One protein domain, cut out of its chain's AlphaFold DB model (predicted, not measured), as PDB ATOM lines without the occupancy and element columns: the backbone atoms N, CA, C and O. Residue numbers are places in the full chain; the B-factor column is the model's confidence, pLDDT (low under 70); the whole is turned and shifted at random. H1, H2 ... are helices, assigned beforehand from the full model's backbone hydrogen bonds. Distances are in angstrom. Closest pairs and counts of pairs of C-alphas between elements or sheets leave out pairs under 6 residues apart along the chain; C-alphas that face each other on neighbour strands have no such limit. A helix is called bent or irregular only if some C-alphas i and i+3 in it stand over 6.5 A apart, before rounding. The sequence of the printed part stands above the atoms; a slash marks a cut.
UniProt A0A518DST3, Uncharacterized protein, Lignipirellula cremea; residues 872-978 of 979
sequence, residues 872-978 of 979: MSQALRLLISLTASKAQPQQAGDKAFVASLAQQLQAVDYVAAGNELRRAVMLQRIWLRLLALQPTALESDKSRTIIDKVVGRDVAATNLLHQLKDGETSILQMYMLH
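Overview. This is residues 872 to 978 of the 979 residues of an uncharacterized protein of Lignipirellula cremea (UniProt A0A518DST3). H4 runs lengthwise through the middle, with H1 and H3 packed on one side of it and the hairpin of H5 and H6 on the other; short H2 is set askew near the end of H1. The printed part has 107 residues, with six named helices, H1 to H6, and no named strand: all helix. It is compact, with a radius of gyration of the C-alphas of 13.3 A, spanning 39 by 26 by 21 A.

Arrangement. H1, residues 872 to 886, touches the hub H4, residues 916 to 931, closest at C-alphas 873 and 920, 4.8 A. H2, residues 892 to 899, is near H4. H3, residues 901 to 911, makes a hairpin with H4, touching its residues 919 to 923 alone; C-alphas 908 and 919 are closest, 6.4 A. H4, H5, residues 937 to 956, and H6, residues 960 to 978, form an up-and-down bundle, each running against the one before. H6 touches H4, closest at C-alphas 964 and 921, 5.6 A, and H5, closest at 963 and 954, 5.7 A. Each O i to N i+4 pair is within hydrogen-bond range in H2, H3 and H4, against 10 of 11 in H1, 14 of 16 in H5 and 14 of 15 in H6.

Along the chain. H1 begins at C-alpha 872 (0.389, 3.123, 17.963) and H6, 27.8 A long, ends at C-alpha 978 (-15.842, -11.973, 28.702). H5, 30.3 A long, is irregular: C-alphas 938 and 941 are 7.2 A apart.

Size, cuts and confidence. The farthest C-alphas, of Gly 914 and Leu 938, are 40.7 A apart. The printed part has no cut, its five links are tight, and pLDDT is under 70 at residues 935 to 938.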
ATOM      1  N   MET A 872       1.282   3.661  16.928       96.38
ATOM      2  CA  MET A 872       0.389   3.123  17.963       96.38
ATOM      3  C   MET A 872      -0.866   3.985  18.144       96.38
ATOM      4  O   MET A 872      -1.966   3.449  18.241       96.38
ATOM      5  N   SER A 873      -0.744   5.316  18.122       96.12
ATOM      6  CA  SER A 873      -1.899   6.212  18.236       96.12
ATOM      7  C   SER A 873      -2.864   6.093  17.058       96.12
ATOM      8  O   SER A 873      -4.073   6.203  17.254       96.12
ATOM      9  N   GLN A 874      -2.364   5.861  15.837       96.81
ATOM     10  CA  GLN A 874      -3.232   5.606  14.684       96.81
ATOM     11  C   GLN A 874      -4.006   4.296  14.877       96.81
ATOM     12  O   GLN A 874      -5.221   4.267  14.672       96.81
ATOM     13  N   ALA A 875      -3.329   3.242  15.342       97.56
ATOM     14  CA  ALA A 875      -3.964   1.958  15.625       97.56
ATOM     15  C   ALA A 875      -5.012   2.056  16.741       97.56
ATOM     16  O   ALA A 875      -6.138   1.591  16.575       97.56
ATOM     17  N   LEU A 876      -4.694   2.745  17.838       98.12
ATOM     18  CA  LEU A 876      -5.625   2.975  18.942       98.12
ATOM     19  C   LEU A 876      -6.839   3.806  18.519       98.12
ATOM     20  O   LEU A 876      -7.946   3.518  18.962       98.12
ATOM     21  N   ARG A 877      -6.686   4.796  17.629       97.81
ATOM     22  CA  ARG A 877      -7.831   5.532  17.064       97.81
ATOM     23  C   ARG A 877      -8.757   4.633  16.258       97.81
ATOM     24  O   ARG A 877      -9.974   4.734  16.413       97.81
ATOM     25  N   LEU A 878      -8.191   3.756  15.431       97.81
ATOM     26  CA  LEU A 878      -8.976   2.778  14.685       97.81
ATOM     27  C   LEU A 878      -9.725   1.848  15.651       97.81
ATOM     28  O   LEU A 878     -10.941   1.710  15.538       97.81
ATOM     29  N   LEU A 879      -9.040   1.306  16.662       97.75
ATOM     30  CA  LEU A 879      -9.648   0.472  17.707       97.75
ATOM     31  C   LEU A 879     -10.778   1.199  18.451       97.75
ATOM     32  O   LEU A 879     -11.868   0.649  18.585       97.75
ATOM     33  N   ILE A 880     -10.563   2.452  18.858       98.00
ATOM     34  CA  ILE A 880     -11.586   3.301  19.485       98.00
ATOM     35  C   ILE A 880     -12.812   3.433  18.582       98.00
ATOM     36  O   ILE A 880     -13.931   3.269  19.063       98.00
ATOM     37  N   SER A 881     -12.623   3.691  17.285       97.06
ATOM     38  CA  SER A 881     -13.740   3.832  16.343       97.06
ATOM     39  C   SER A 881     -14.542   2.533  16.187       97.06
ATOM     40  O   SER A 881     -15.774   2.558  16.245       97.06
ATOM     41  N   LEU A 882     -13.857   1.388  16.093       95.88
ATOM     42  CA  LEU A 882     -14.477   0.067  15.981       95.88
ATOM     43  C   LEU A 882     -15.247  -0.292  17.256       95.88
ATOM     44  O   LEU A 882     -16.407  -0.693  17.185       95.88
ATOM     45  N   THR A 883     -14.642  -0.103  18.432       95.06
ATOM     46  CA  THR A 883     -15.282  -0.399  19.721       95.06
ATOM     47  C   THR A 883     -16.451   0.545  20.003       95.06
ATOM     48  O   THR A 883     -17.497   0.082  20.455       95.06
ATOM     49  N   ALA A 884     -16.323   1.841  19.695       94.69
ATOM     50  CA  ALA A 884     -17.396   2.819  19.881       94.69
ATOM     51  C   ALA A 884     -18.637   2.485  19.043       94.69
ATOM     52  O   ALA A 884     -19.751   2.632  19.540       94.69
ATOM     53  N   SER A 885     -18.460   1.976  17.817       93.06
ATOM     54  CA  SER A 885     -19.583   1.558  16.961       93.06
ATOM     55  C   SER A 885     -20.401   0.394  17.539       93.06
ATOM     56  O   SER A 885     -21.584   0.264  17.240       93.06
ATOM     57  N   LYS A 886     -19.779  -0.432  18.392       89.94
ATOM     58  CA  LYS A 886     -20.395  -1.595  19.050       89.94
ATOM     59  C   LYS A 886     -20.836  -1.307  20.493       89.94
ATOM     60  O   LYS A 886     -21.469  -2.156  21.112       89.94
ATOM     61  N   ALA A 887     -20.485  -0.148  21.054       88.44
ATOM     62  CA  ALA A 887     -20.771   0.180  22.447       88.44
ATOM     63  C   ALA A 887     -22.274   0.418  22.672       88.44
ATOM     64  O   ALA A 887     -22.916   1.154  21.922       88.44
ATOM     65  N   GLN A 888     -22.825  -0.157  23.744       85.69
ATOM     66  CA  GLN A 888     -24.232   0.000  24.125       85.69
ATOM     67  C   GLN A 888     -24.330   0.731  25.474       85.69
ATOM     68  O   GLN A 888     -24.456   0.095  26.519       85.69
ATOM     69  N   PRO A 889     -24.253   2.075  25.495       85.75
ATOM     70  CA  PRO A 889     -24.217   2.829  26.743       85.75
ATOM     71  C   PRO A 889     -25.547   2.708  27.503       85.75
ATOM     72  O   PRO A 889     -26.584   3.217  27.064       85.75
ATOM     73  N   GLN A 890     -25.511   2.058  28.669       83.19
ATOM     74  CA  GLN A 890     -26.701   1.819  29.490       83.19
ATOM     75  C   GLN A 890     -27.008   3.006  30.412       83.19
ATOM     76  O   GLN A 890     -28.164   3.419  30.523       83.19
ATOM     77  N   GLN A 891     -25.989   3.602  31.043       86.50
ATOM     78  CA  GLN A 891     -26.182   4.678  32.018       86.50
ATOM     79  C   GLN A 891     -26.037   6.074  31.399       86.50
ATOM     80  O   GLN A 891     -25.389   6.266  30.369       86.50
ATOM     81  N   ALA A 892     -26.621   7.087  32.048       85.88
ATOM     82  CA  ALA A 892     -26.545   8.478  31.585       85.88
ATOM     83  C   ALA A 892     -25.093   8.980  31.460       85.88
ATOM     84  O   ALA A 892     -24.761   9.673  30.498       85.88
ATOM     85  N   GLY A 893     -24.217   8.579  32.391       87.94
ATOM     86  CA  GLY A 893     -22.786   8.893  32.340       87.94
ATOM     87  C   GLY A 893     -22.074   8.273  31.134       87.94
ATOM     88  O   GLY A 893     -21.239   8.932  30.515       87.94
ATOM     89  N   ASP A 894     -22.448   7.051  30.748       89.56
ATOM     90  CA  ASP A 894     -21.865   6.351  29.597       89.56
ATOM     91  C   ASP A 894     -22.296   7.010  28.285       89.56
ATOM     92  O   ASP A 894     -21.478   7.235  27.394       89.56
ATOM     93  N   LYS A 895     -23.572   7.410  28.190       91.00
ATOM     94  CA  LYS A 895     -24.099   8.156  27.036       91.00
ATOM     95  C   LYS A 895     -23.394   9.500  26.867       91.00
ATOM     96  O   LYS A 895     -23.000   9.843  25.756       91.00
ATOM     97  N   ALA A 896     -23.190  10.239  27.960       92.81
ATOM     98  CA  ALA A 896     -22.452  11.502  27.940       92.81
ATOM     99  C   ALA A 896     -20.977  11.306  27.542       92.81
ATOM    100  O   ALA A 896     -20.415  12.103  26.786       92.81
ATOM    101  N   PHE A 897     -20.350  10.223  28.009       93.56
ATOM    102  CA  PHE A 897     -18.993   9.866  27.605       93.56
ATOM    103  C   PHE A 897     -18.905   9.589  26.097       93.56
ATOM    104  O   PHE A 897     -18.102  10.229  25.421       93.56
ATOM    105  N   VAL A 898     -19.768   8.725  25.548       93.62
ATOM    106  CA  VAL A 898     -19.792   8.419  24.105       93.62
ATOM    107  C   VAL A 898     -20.089   9.675  23.275       93.62
ATOM    108  O   VAL A 898     -19.419   9.919  22.275       93.62
ATOM    109  N   ALA A 899     -21.018  10.529  23.720       93.69
ATOM    110  CA  ALA A 899     -21.338  11.789  23.044       93.69
ATOM    111  C   ALA A 899     -20.160  12.784  23.008       93.69
ATOM    112  O   ALA A 899     -20.043  13.566  22.066       93.69
ATOM    113  N   SER A 900     -19.269  12.749  24.004       95.00
ATOM    114  CA  SER A 900     -18.084  13.623  24.078       95.00
ATOM    115  C   SER A 900     -16.819  13.017  23.455       95.00
ATOM    116  O   SER A 900     -15.773  13.668  23.449       95.00
ATOM    117  N   LEU A 901     -16.892  11.803  22.896       96.31
ATOM    118  CA  LEU A 901     -15.726  11.063  22.400       96.31
ATOM    119  C   LEU A 901     -14.929  11.850  21.347       96.31
ATOM    120  O   LEU A 901     -13.708  11.940  21.443       96.31
ATOM    121  N   ALA A 902     -15.605  12.483  20.382       95.06
ATOM    122  CA  ALA A 902     -14.943  13.273  19.339       95.06
ATOM    123  C   ALA A 902     -14.134  14.452  19.916       95.06
ATOM    124  O   ALA A 902     -12.998  14.690  19.503       95.06
ATOM    125  N   GLN A 903     -14.688  15.150  20.912       94.31
ATOM    126  CA  GLN A 903     -14.013  16.258  21.591       94.31
ATOM    127  C   GLN A 903     -12.815  15.764  22.413       94.31
ATOM    128  O   GLN A 903     -11.763  16.401  22.417       94.31
ATOM    129  N   GLN A 904     -12.941  14.611  23.078       95.62
ATOM    130  CA  GLN A 904     -11.836  14.015  23.828       95.62
ATOM    131  C   GLN A 904     -10.674  13.614  22.912       95.62
ATOM    132  O   GLN A 904      -9.526  13.902  23.235       95.62
ATOM    133  N   LEU A 905     -10.951  13.025  21.743       95.81
ATOM    134  CA  LEU A 905      -9.909  12.676  20.769       95.81
ATOM    135  C   LEU A 905      -9.155  13.915  20.258       95.81
ATOM    136  O   LEU A 905      -7.932  13.875  20.136       95.81
ATOM    137  N   GLN A 906      -9.852  15.031  20.023       92.75
ATOM    138  CA  GLN A 906      -9.208  16.307  19.677       92.75
ATOM    139  C   GLN A 906      -8.358  16.857  20.831       92.75
ATOM    140  O   GLN A 906      -7.246  17.338  20.612       92.75
ATOM    141  N   ALA A 907      -8.849  16.764  22.070       90.25
ATOM    142  CA  ALA A 907      -8.096  17.196  23.244       90.25
ATOM    143  C   ALA A 907      -6.800  16.387  23.421       90.25
ATOM    144  O   ALA A 907      -5.767  16.959  23.769       90.25
ATOM    145  N   VAL A 908      -6.823  15.083  23.127       94.00
ATOM    146  CA  VAL A 908      -5.623  14.235  23.154       94.00
ATOM    147  C   VAL A 908      -4.564  14.724  22.160       94.00
ATOM    148  O   VAL A 908      -3.389  14.791  22.521       94.00
ATOM    149  N   ASP A 909      -4.948  15.130  20.945       88.62
ATOM    150  CA  ASP A 909      -3.990  15.653  19.957       88.62
ATOM    151  C   ASP A 909      -3.295  16.926  20.433       88.62
ATOM    152  O   ASP A 909      -2.098  17.100  20.193       88.62
ATOM    153  N   TYR A 910      -4.039  17.786  21.130       87.81
ATOM    154  CA  TYR A 910      -3.529  19.035  21.682       87.81
ATOM    155  C   TYR A 910      -2.619  18.801  22.899       87.81
ATOM    156  O   TYR A 910      -1.511  19.330  22.959       87.81
ATOM    157  N   VAL A 911      -3.054  17.981  23.862       82.44
ATOM    158  CA  VAL A 911      -2.321  17.732  25.120       82.44
ATOM    159  C   VAL A 911      -1.056  16.899  24.898       82.44
ATOM    160  O   VAL A 911      -0.044  17.104  25.573       82.44
ATOM    161  N   ALA A 912      -1.093  15.964  23.948       87.12
ATOM    162  CA  ALA A 912       0.036  15.107  23.602       87.12
ATOM    163  C   ALA A 912       0.807  15.598  22.360       87.12
ATOM    164  O   ALA A 912       1.492  14.808  21.706       87.12
ATOM    165  N   ALA A 913       0.699  16.885  22.011       82.12
ATOM    166  CA  ALA A 913       1.396  17.458  20.864       82.12
ATOM    167  C   ALA A 913       2.912  17.185  20.947       82.12
ATOM    168  O   ALA A 913       3.584  17.589  21.894       82.12
ATOM    169  N   GLY A 914       3.440  16.466  19.952       77.38
ATOM    170  CA  GLY A 914       4.864  16.128  19.852       77.38
ATOM    171  C   GLY A 914       5.338  14.929  20.684       77.38
ATOM    172  O   GLY A 914       6.533  14.657  20.678       77.38
ATOM    173  N   ASN A 915       4.457  14.191  21.375       88.31
ATOM    174  CA  ASN A 915       4.839  12.986  22.123       88.31
ATOM    175  C   ASN A 915       3.893  11.812  21.825       88.31
ATOM    176  O   ASN A 915       2.778  11.743  22.349       88.31
ATOM    177  N   GLU A 916       4.360  10.873  21.001       91.44
ATOM    178  CA  GLU A 916       3.544   9.742  20.553       91.44
ATOM    179  C   GLU A 916       3.220   8.742  21.670       91.44
ATOM    180  O   GLU A 916       2.101   8.244  21.735       91.44
ATOM    181  N   LEU A 917       4.148   8.495  22.599       92.31
ATOM    182  CA  LEU A 917       3.901   7.601  23.733       92.31
ATOM    183  C   LEU A 917       2.807   8.159  24.650       92.31
ATOM    184  O   LEU A 917       1.883   7.445  25.035       92.31
ATOM    185  N   ARG A 918       2.870   9.459  24.964       93.81
ATOM    186  CA  ARG A 918       1.830  10.138  25.749       93.81
ATOM    187  C   ARG A 918       0.481  10.054  25.042       93.81
ATOM    188  O   ARG A 918      -0.529   9.786  25.690       93.81
ATOM    189  N   ARG A 919       0.465  10.268  23.724       96.06
ATOM    190  CA  ARG A 919      -0.752  10.168  22.914       96.06
ATOM    191  C   ARG A 919      -1.335   8.755  22.968       96.06
ATOM    192  O   ARG A 919      -2.527   8.618  23.235       96.06
ATOM    193  N   ALA A 920      -0.500   7.730  22.808       96.06
ATOM    194  CA  ALA A 920      -0.909   6.333  22.894       96.06
ATOM    195  C   ALA A 920      -1.505   5.997  24.271       96.06
ATOM    196  O   ALA A 920      -2.611   5.473  24.328       96.06
ATOM    197  N   VAL A 921      -0.856   6.384  25.376       97.00
ATOM    198  CA  VAL A 921      -1.382   6.153  26.740       97.00
ATOM    199  C   VAL A 921      -2.754   6.808  26.934       97.00
ATOM    200  O   VAL A 921      -3.684   6.168  27.422       97.00
ATOM    201  N   MET A 922      -2.930   8.064  26.508       97.06
ATOM    202  CA  MET A 922      -4.225   8.747  26.635       97.06
ATOM    203  C   MET A 922      -5.321   8.074  25.792       97.06
ATOM    204  O   MET A 922      -6.439   7.883  26.275       97.06
ATOM    205  N   LEU A 923      -5.010   7.670  24.556       98.00
ATOM    206  CA  LEU A 923      -5.946   6.930  23.703       98.00
ATOM    207  C   LEU A 923      -6.277   5.551  24.291       98.00
ATOM    208  O   LEU A 923      -7.435   5.146  24.284       98.00
ATOM    209  N   GLN A 924      -5.300   4.860  24.873       97.19
ATOM    210  CA  GLN A 924      -5.492   3.577  25.543       97.19
ATOM    211  C   GLN A 924      -6.497   3.692  26.702       97.19
ATOM    212  O   GLN A 924      -7.337   2.812  26.870       97.19
ATOM    213  N   ARG A 925      -6.483   4.795  27.467       97.25
ATOM    214  CA  ARG A 925      -7.479   5.047  28.531       97.25
ATOM    215  C   ARG A 925      -8.885   5.273  27.990       97.25
ATOM    216  O   ARG A 925      -9.843   4.738  28.547       97.25
ATOM    217  N   ILE A 926      -9.012   6.024  26.898       97.38
ATOM    218  CA  ILE A 926     -10.300   6.211  26.215       97.38
ATOM    219  C   ILE A 926     -10.826   4.859  25.722       97.38
ATOM    220  O   ILE A 926     -11.994   4.534  25.938       97.38
ATOM    221  N   TRP A 927      -9.959   4.053  25.107       97.12
ATOM    222  CA  TRP A 927     -10.325   2.737  24.604       97.12
ATOM    223  C   TRP A 927     -10.741   1.774  25.720       97.12
ATOM    224  O   TRP A 927     -11.793   1.150  25.618       97.12
ATOM    225  N   LEU A 928      -9.989   1.715  26.822       95.94
ATOM    226  CA  LEU A 928     -10.325   0.896  27.990       95.94
ATOM    227  C   LEU A 928     -11.704   1.256  28.563       95.94
ATOM    228  O   LEU A 928     -12.488   0.373  28.909       95.94
ATOM    229  N   ARG A 929     -12.032   2.553  28.617       95.06
ATOM    230  CA  ARG A 929     -13.351   3.010  29.068       95.06
ATOM    231  C   ARG A 929     -14.470   2.613  28.105       95.06
ATOM    232  O   ARG A 929     -15.567   2.340  28.570       95.06
ATOM    233  N   LEU A 930     -14.205   2.552  26.798       94.62
ATOM    234  CA  LEU A 930     -15.158   2.026  25.814       94.62
ATOM    235  C   LEU A 930     -15.341   0.509  25.930       94.62
ATOM    236  O   LEU A 930     -16.473   0.044  25.826       94.62
ATOM    237  N   LEU A 931     -14.267  -0.253  26.170       93.12
ATOM    238  CA  LEU A 931     -14.351  -1.704  26.385       93.12
ATOM    239  C   LEU A 931     -15.265  -2.039  27.569       93.12
ATOM    240  O   LEU A 931     -16.098  -2.928  27.461       93.12
ATOM    241  N   ALA A 932     -15.203  -1.253  28.644       91.88
ATOM    242  CA  ALA A 932     -16.072  -1.406  29.812       91.88
ATOM    243  C   ALA A 932     -17.569  -1.139  29.558       91.88
ATOM    244  O   ALA A 932     -18.377  -1.362  30.458       91.88
ATOM    245  N   LEU A 933     -17.952  -0.655  28.368       90.62
ATOM    246  CA  LEU A 933     -19.352  -0.460  27.961       90.62
ATOM    247  C   LEU A 933     -19.927  -1.642  27.162       90.62
ATOM    248  O   LEU A 933     -21.086  -1.587  26.754       90.62
ATOM    249  N   GLN A 934     -19.125  -2.672  26.892       83.81
ATOM    250  CA  GLN A 934     -19.540  -3.919  26.240       83.81
ATOM    251  C   GLN A 934     -19.921  -5.109  27.159       83.81
ATOM    252  O   GLN A 934     -20.559  -6.023  26.638       83.81
ATOM    253  N   PRO A 935     -19.581  -5.171  28.468       69.00
ATOM    254  CA  PRO A 935     -19.931  -6.302  29.328       69.00
ATOM    255  C   PRO A 935     -21.433  -6.421  29.608       69.00
ATOM    256  O   PRO A 935     -22.201  -5.464  29.468       69.00
ATOM    257  N   THR A 936     -21.845  -7.593  30.096       66.62
ATOM    258  CA  THR A 936     -23.205  -7.792  30.613       66.62
ATOM    259  C   THR A 936     -23.433  -6.973  31.894       66.62
ATOM    260  O   THR A 936     -22.490  -6.540  32.560       66.62
ATOM    261  N   ALA A 937     -24.695  -6.752  32.290       57.31
ATOM    262  CA  ALA A 937     -25.021  -5.936  33.469       57.31
ATOM    263  C   ALA A 937     -24.301  -6.400  34.763       57.31
ATOM    264  O   ALA A 937     -23.928  -5.563  35.586       57.31
ATOM    265  N   LEU A 938     -24.052  -7.712  34.902       58.62
ATOM    266  CA  LEU A 938     -23.363  -8.351  36.037       58.62
ATOM    267  C   LEU A 938     -21.850  -8.055  36.107       58.62
ATOM    268  O   LEU A 938     -21.256  -8.136  37.181       58.62
ATOM    269  N   GLU A 939     -21.215  -7.681  34.997       81.44
ATOM    270  CA  GLU A 939     -19.769  -7.413  34.906       81.44
ATOM    271  C   GLU A 939     -19.420  -5.919  34.978       81.44
ATOM    272  O   GLU A 939     -18.240  -5.552  35.053       81.44
ATOM    273  N   SER A 940     -20.428  -5.039  34.993       81.31
ATOM    274  CA  SER A 940     -20.222  -3.585  34.953       81.31
ATOM    275  C   SER A 940     -19.455  -3.048  36.175       81.31
ATOM    276  O   SER A 940     -18.558  -2.215  36.021       81.31
ATOM    277  N   ASP A 941     -19.709  -3.582  37.374       86.00
ATOM    278  CA  ASP A 941     -19.015  -3.175  38.607       86.00
ATOM    279  C   ASP A 941     -17.543  -3.613  38.627       86.00
ATOM    280  O   ASP A 941     -16.657  -2.861  39.052       86.00
ATOM    281  N   LYS A 942     -17.251  -4.816  38.114       90.56
ATOM    282  CA  LYS A 942     -15.870  -5.310  37.976       90.56
ATOM    283  C   LYS A 942     -15.092  -4.453  36.982       90.56
ATOM    284  O   LYS A 942     -13.968  -4.049  37.274       90.56
ATOM    285  N   SER A 943     -15.720  -4.115  35.859       90.69
ATOM    286  CA  SER A 943     -15.132  -3.257  34.829       90.69
ATOM    287  C   SER A 943     -14.805  -1.866  35.384       90.69
ATOM    288  O   SER A 943     -13.688  -1.378  35.225       90.69
ATOM    289  N   ARG A 944     -15.724  -1.255  36.144       90.25
ATOM    290  CA  ARG A 944     -15.469   0.019  36.847       90.25
ATOM    291  C   ARG A 944     -14.305  -0.070  37.817       90.25
ATOM    292  O   ARG A 944     -13.427   0.781  37.788       90.25
ATOM    293  N   THR A 945     -14.246  -1.148  38.596       93.25
ATOM    294  CA  THR A 945     -13.145  -1.384  39.536       93.25
ATOM    295  C   THR A 945     -11.787  -1.440  38.823       93.25
ATOM    296  O   THR A 945     -10.796  -0.944  39.356       93.25
ATOM    297  N   ILE A 946     -11.716  -2.030  37.624       94.00
ATOM    298  CA  ILE A 946     -10.487  -2.053  36.810       94.00
ATOM    299  C   ILE A 946     -10.115  -0.633  36.353       94.00
ATOM    300  O   ILE A 946      -8.950  -0.248  36.473       94.00
ATOM    301  N   ILE A 947     -11.088   0.162  35.887       94.56
ATOM    302  CA  ILE A 947     -10.859   1.557  35.470       94.56
ATOM    303  C   ILE A 947     -10.372   2.411  36.646       94.56
ATOM    304  O   ILE A 947      -9.366   3.107  36.529       94.56
ATOM    305  N   ASP A 948     -11.039   2.341  37.793       93.44
ATOM    306  CA  ASP A 948     -10.680   3.147  38.962       93.44
ATOM    307  C   ASP A 948      -9.271   2.802  39.461       93.44
ATOM    308  O   ASP A 948      -8.490   3.689  39.816       93.44
ATOM    309  N   LYS A 949      -8.896   1.514  39.415       94.12
ATOM    310  CA  LYS A 949      -7.537   1.063  39.744       94.12
ATOM    311  C   LYS A 949      -6.492   1.619  38.784       94.12
ATOM    312  O   LYS A 949      -5.456   2.082  39.258       94.12
ATOM    313  N   VAL A 950      -6.725   1.575  37.468       94.88
ATOM    314  CA  VAL A 950      -5.738   2.093  36.505       94.88
ATOM    315  C   VAL A 950      -5.593   3.610  36.623       94.88
ATOM    316  O   VAL A 950      -4.475   4.108  36.630       94.88
ATOM    317  N   VAL A 951      -6.693   4.341  36.838       93.19
ATOM    318  CA  VAL A 951      -6.661   5.797  37.058       93.19
ATOM    319  C   VAL A 951      -5.908   6.139  38.346       93.19
ATOM    320  O   VAL A 951      -5.080   7.047  38.355       93.19
ATOM    321  N   GLY A 952      -6.140   5.391  39.430       91.06
ATOM    322  CA  GLY A 952      -5.390   5.558  40.676       91.06
ATOM    323  C   GLY A 952      -3.887   5.312  40.501       91.06
ATOM    324  O   GLY A 952      -3.074   6.060  41.047       91.06
ATOM    325  N   ARG A 953      -3.506   4.306  39.702       91.31
ATOM    326  CA  ARG A 953      -2.099   4.021  39.374       91.31
ATOM    327  C   ARG A 953      -1.481   5.083  38.476       91.31
ATOM    328  O   ARG A 953      -0.343   5.460  38.725       91.31
ATOM    329  N   ASP A 954      -2.219   5.630  37.513       91.38
ATOM    330  CA  ASP A 954      -1.719   6.698  36.639       91.38
ATOM    331  C   ASP A 954      -1.284   7.935  37.423       91.38
ATOM    332  O   ASP A 954      -0.264   8.539  37.094       91.38
ATOM    333  N   VAL A 955      -2.035   8.285  38.473       88.62
ATOM    334  CA  VAL A 955      -1.708   9.397  39.380       88.62
ATOM    335  C   VAL A 955      -0.430   9.115  40.176       88.62
ATOM    336  O   VAL A 955       0.331  10.038  40.458       88.62
ATOM    337  N   ALA A 956      -0.184   7.853  40.534       84.69
ATOM    338  CA  ALA A 956       1.004   7.431  41.274       84.69
ATOM    339  C   ALA A 956       2.223   7.142  40.375       84.69
ATOM    340  O   ALA A 956       3.350   7.071  40.870       84.69
ATOM    341  N   ALA A 957       2.019   6.951  39.072       84.88
ATOM    342  CA  ALA A 957       3.063   6.548  38.143       84.88
ATOM    343  C   ALA A 957       4.065   7.681  37.881       84.88
ATOM    344  O   ALA A 957       3.706   8.812  37.558       84.88
ATOM    345  N   THR A 958       5.353   7.348  37.945       78.56
ATOM    346  CA  THR A 958       6.466   8.283  37.713       78.56
ATOM    347  C   THR A 958       6.876   8.386  36.237       78.56
ATOM    348  O   THR A 958       7.644   9.274  35.873       78.56
ATOM    349  N   ASN A 959       6.371   7.492  35.375       87.12
ATOM    350  CA  ASN A 959       6.747   7.358  33.964       87.12
ATOM    351  C   ASN A 959       5.557   6.855  33.113       87.12
ATOM    352  O   ASN A 959       4.785   6.003  33.549       87.12
ATOM    353  N   LEU A 960       5.459   7.336  31.868       91.19
ATOM    354  CA  LEU A 960       4.495   6.893  30.852       91.19
ATOM    355  C   LEU A 960       4.598   5.400  30.494       91.19
ATOM    356  O   LEU A 960       3.582   4.813  30.142       91.19
ATOM    357  N   LEU A 961       5.772   4.764  30.591       91.69
ATOM    358  CA  LEU A 961       5.911   3.317  30.350       91.69
ATOM    359  C   LEU A 961       5.183   2.484  31.413       91.69
ATOM    360  O   LEU A 961       4.554   1.487  31.075       91.69
ATOM    361  N   HIS A 962       5.193   2.924  32.677       90.81
ATOM    362  CA  HIS A 962       4.388   2.282  33.719       90.81
ATOM    363  C   HIS A 962       2.900   2.415  33.414       90.81
ATOM    364  O   HIS A 962       2.178   1.424  33.464       90.81
ATOM    365  N   GLN A 963       2.463   3.612  33.014       94.25
ATOM    366  CA  GLN A 963       1.080   3.831  32.594       94.25
ATOM    367  C   GLN A 963       0.725   2.945  31.388       94.25
ATOM    368  O   GLN A 963      -0.349   2.348  31.358       94.25
ATOM    369  N   LEU A 964       1.618   2.789  30.408       95.50
ATOM    370  CA  LEU A 964       1.376   1.924  29.253       95.50
ATOM    371  C   LEU A 964       1.223   0.446  29.658       95.50
ATOM    372  O   LEU A 964       0.228  -0.174  29.274       95.50
ATOM    373  N   LYS A 965       2.145  -0.089  30.479       95.25
ATOM    374  CA  LYS A 965       2.072  -1.450  31.051       95.25
ATOM    375  C   LYS A 965       0.769  -1.669  31.813       95.25
ATOM    376  O   LYS A 965       0.086  -2.680  31.625       95.25
ATOM    377  N   ASP A 966       0.423  -0.716  32.676       94.75
ATOM    378  CA  ASP A 966      -0.782  -0.785  33.492       94.75
ATOM    379  C   ASP A 966      -2.041  -0.805  32.632       94.75
ATOM    380  O   ASP A 966      -2.955  -1.586  32.895       94.75
ATOM    381  N   GLY A 967      -2.056  -0.006  31.568       96.00
ATOM    382  CA  GLY A 967      -3.141  -0.001  30.605       96.00
ATOM    383  C   GLY A 967      -3.283  -1.316  29.847       96.00
ATOM    384  O   GLY A 967      -4.399  -1.815  29.746       96.00
ATOM    385  N   GLU A 968      -2.188  -1.916  29.367       97.12
ATOM    386  CA  GLU A 968      -2.249  -3.205  28.655       97.12
ATOM    387  C   GLU A 968      -2.716  -4.330  29.575       97.12
ATOM    388  O   GLU A 968      -3.568  -5.135  29.199       97.12
ATOM    389  N   THR A 969      -2.245  -4.333  30.821       96.19
ATOM    390  CA  THR A 969      -2.691  -5.309  31.819       96.19
ATOM    391  C   THR A 969      -4.172  -5.123  32.159       96.19
ATOM    392  O   THR A 969      -4.905  -6.099  32.312       96.19
ATOM    393  N   SER A 970      -4.657  -3.882  32.243       96.50
ATOM    394  CA  SER A 970      -6.081  -3.608  32.450       96.50
ATOM    395  C   SER A 970      -6.938  -3.980  31.236       96.50
ATOM    396  O   SER A 970      -8.049  -4.469  31.423       96.50
ATOM    397  N   ILE A 971      -6.435  -3.822  30.006       96.31
ATOM    398  CA  ILE A 971      -7.110  -4.313  28.793       96.31
ATOM    399  C   ILE A 971      -7.206  -5.845  28.819       96.31
ATOM    400  O   ILE A 971      -8.277  -6.388  28.550       96.31
ATOM    401  N   LEU A 972      -6.130  -6.542  29.195       96.06
ATOM    402  CA  LEU A 972      -6.144  -7.994  29.398       96.06
ATOM    403  C   LEU A 972      -7.218  -8.398  30.419       96.06
ATOM    404  O   LEU A 972      -8.046  -9.256  30.127       96.06
ATOM    405  N   GLN A 973      -7.254  -7.738  31.582       94.81
ATOM    406  CA  GLN A 973      -8.267  -7.991  32.612       94.81
ATOM    407  C   GLN A 973      -9.696  -7.761  32.108       94.81
ATOM    408  O   GLN A 973     -10.580  -8.523  32.484       94.81
ATOM    409  N   MET A 974      -9.929  -6.752  31.258       94.62
ATOM    410  CA  MET A 974     -11.244  -6.528  30.648       94.62
ATOM    411  C   MET A 974     -11.650  -7.683  29.734       94.62
ATOM    412  O   MET A 974     -12.771  -8.167  29.847       94.62
ATOM    413  N   TYR A 975     -10.753  -8.180  28.876       93.06
ATOM    414  CA  TYR A 975     -11.071  -9.333  28.026       93.06
ATOM    415  C   TYR A 975     -11.328 -10.609  28.829       93.06
ATOM    416  O   TYR A 975     -12.183 -11.399  28.449       93.06
ATOM    417  N   MET A 976     -10.654 -10.785  29.966       90.56
ATOM    418  CA  MET A 976     -10.904 -11.911  30.871       90.56
ATOM    419  C   MET A 976     -12.268 -11.855  31.578       90.56
ATOM    420  O   MET A 976     -12.648 -12.844  32.194       90.56
ATOM    421  N   LEU A 977     -12.986 -10.725  31.540       89.62
ATOM    422  CA  LEU A 977     -14.368 -10.658  32.029       89.62
ATOM    423  C   LEU A 977     -15.381 -11.220  31.024       89.62
ATOM    424  O   LEU A 977     -16.522 -11.412  31.413       89.62
ATOM    425  N   HIS A 978     -14.981 -11.452  29.768       76.12
ATOM    426  CA  HIS A 978     -15.842 -11.973  28.702       76.12
ATOM    427  C   HIS A 978     -15.768 -13.510  28.527       76.12
ATOM    428  O   HIS A 978     -16.385 -14.027  27.596       76.12
TER     429      HIS A 978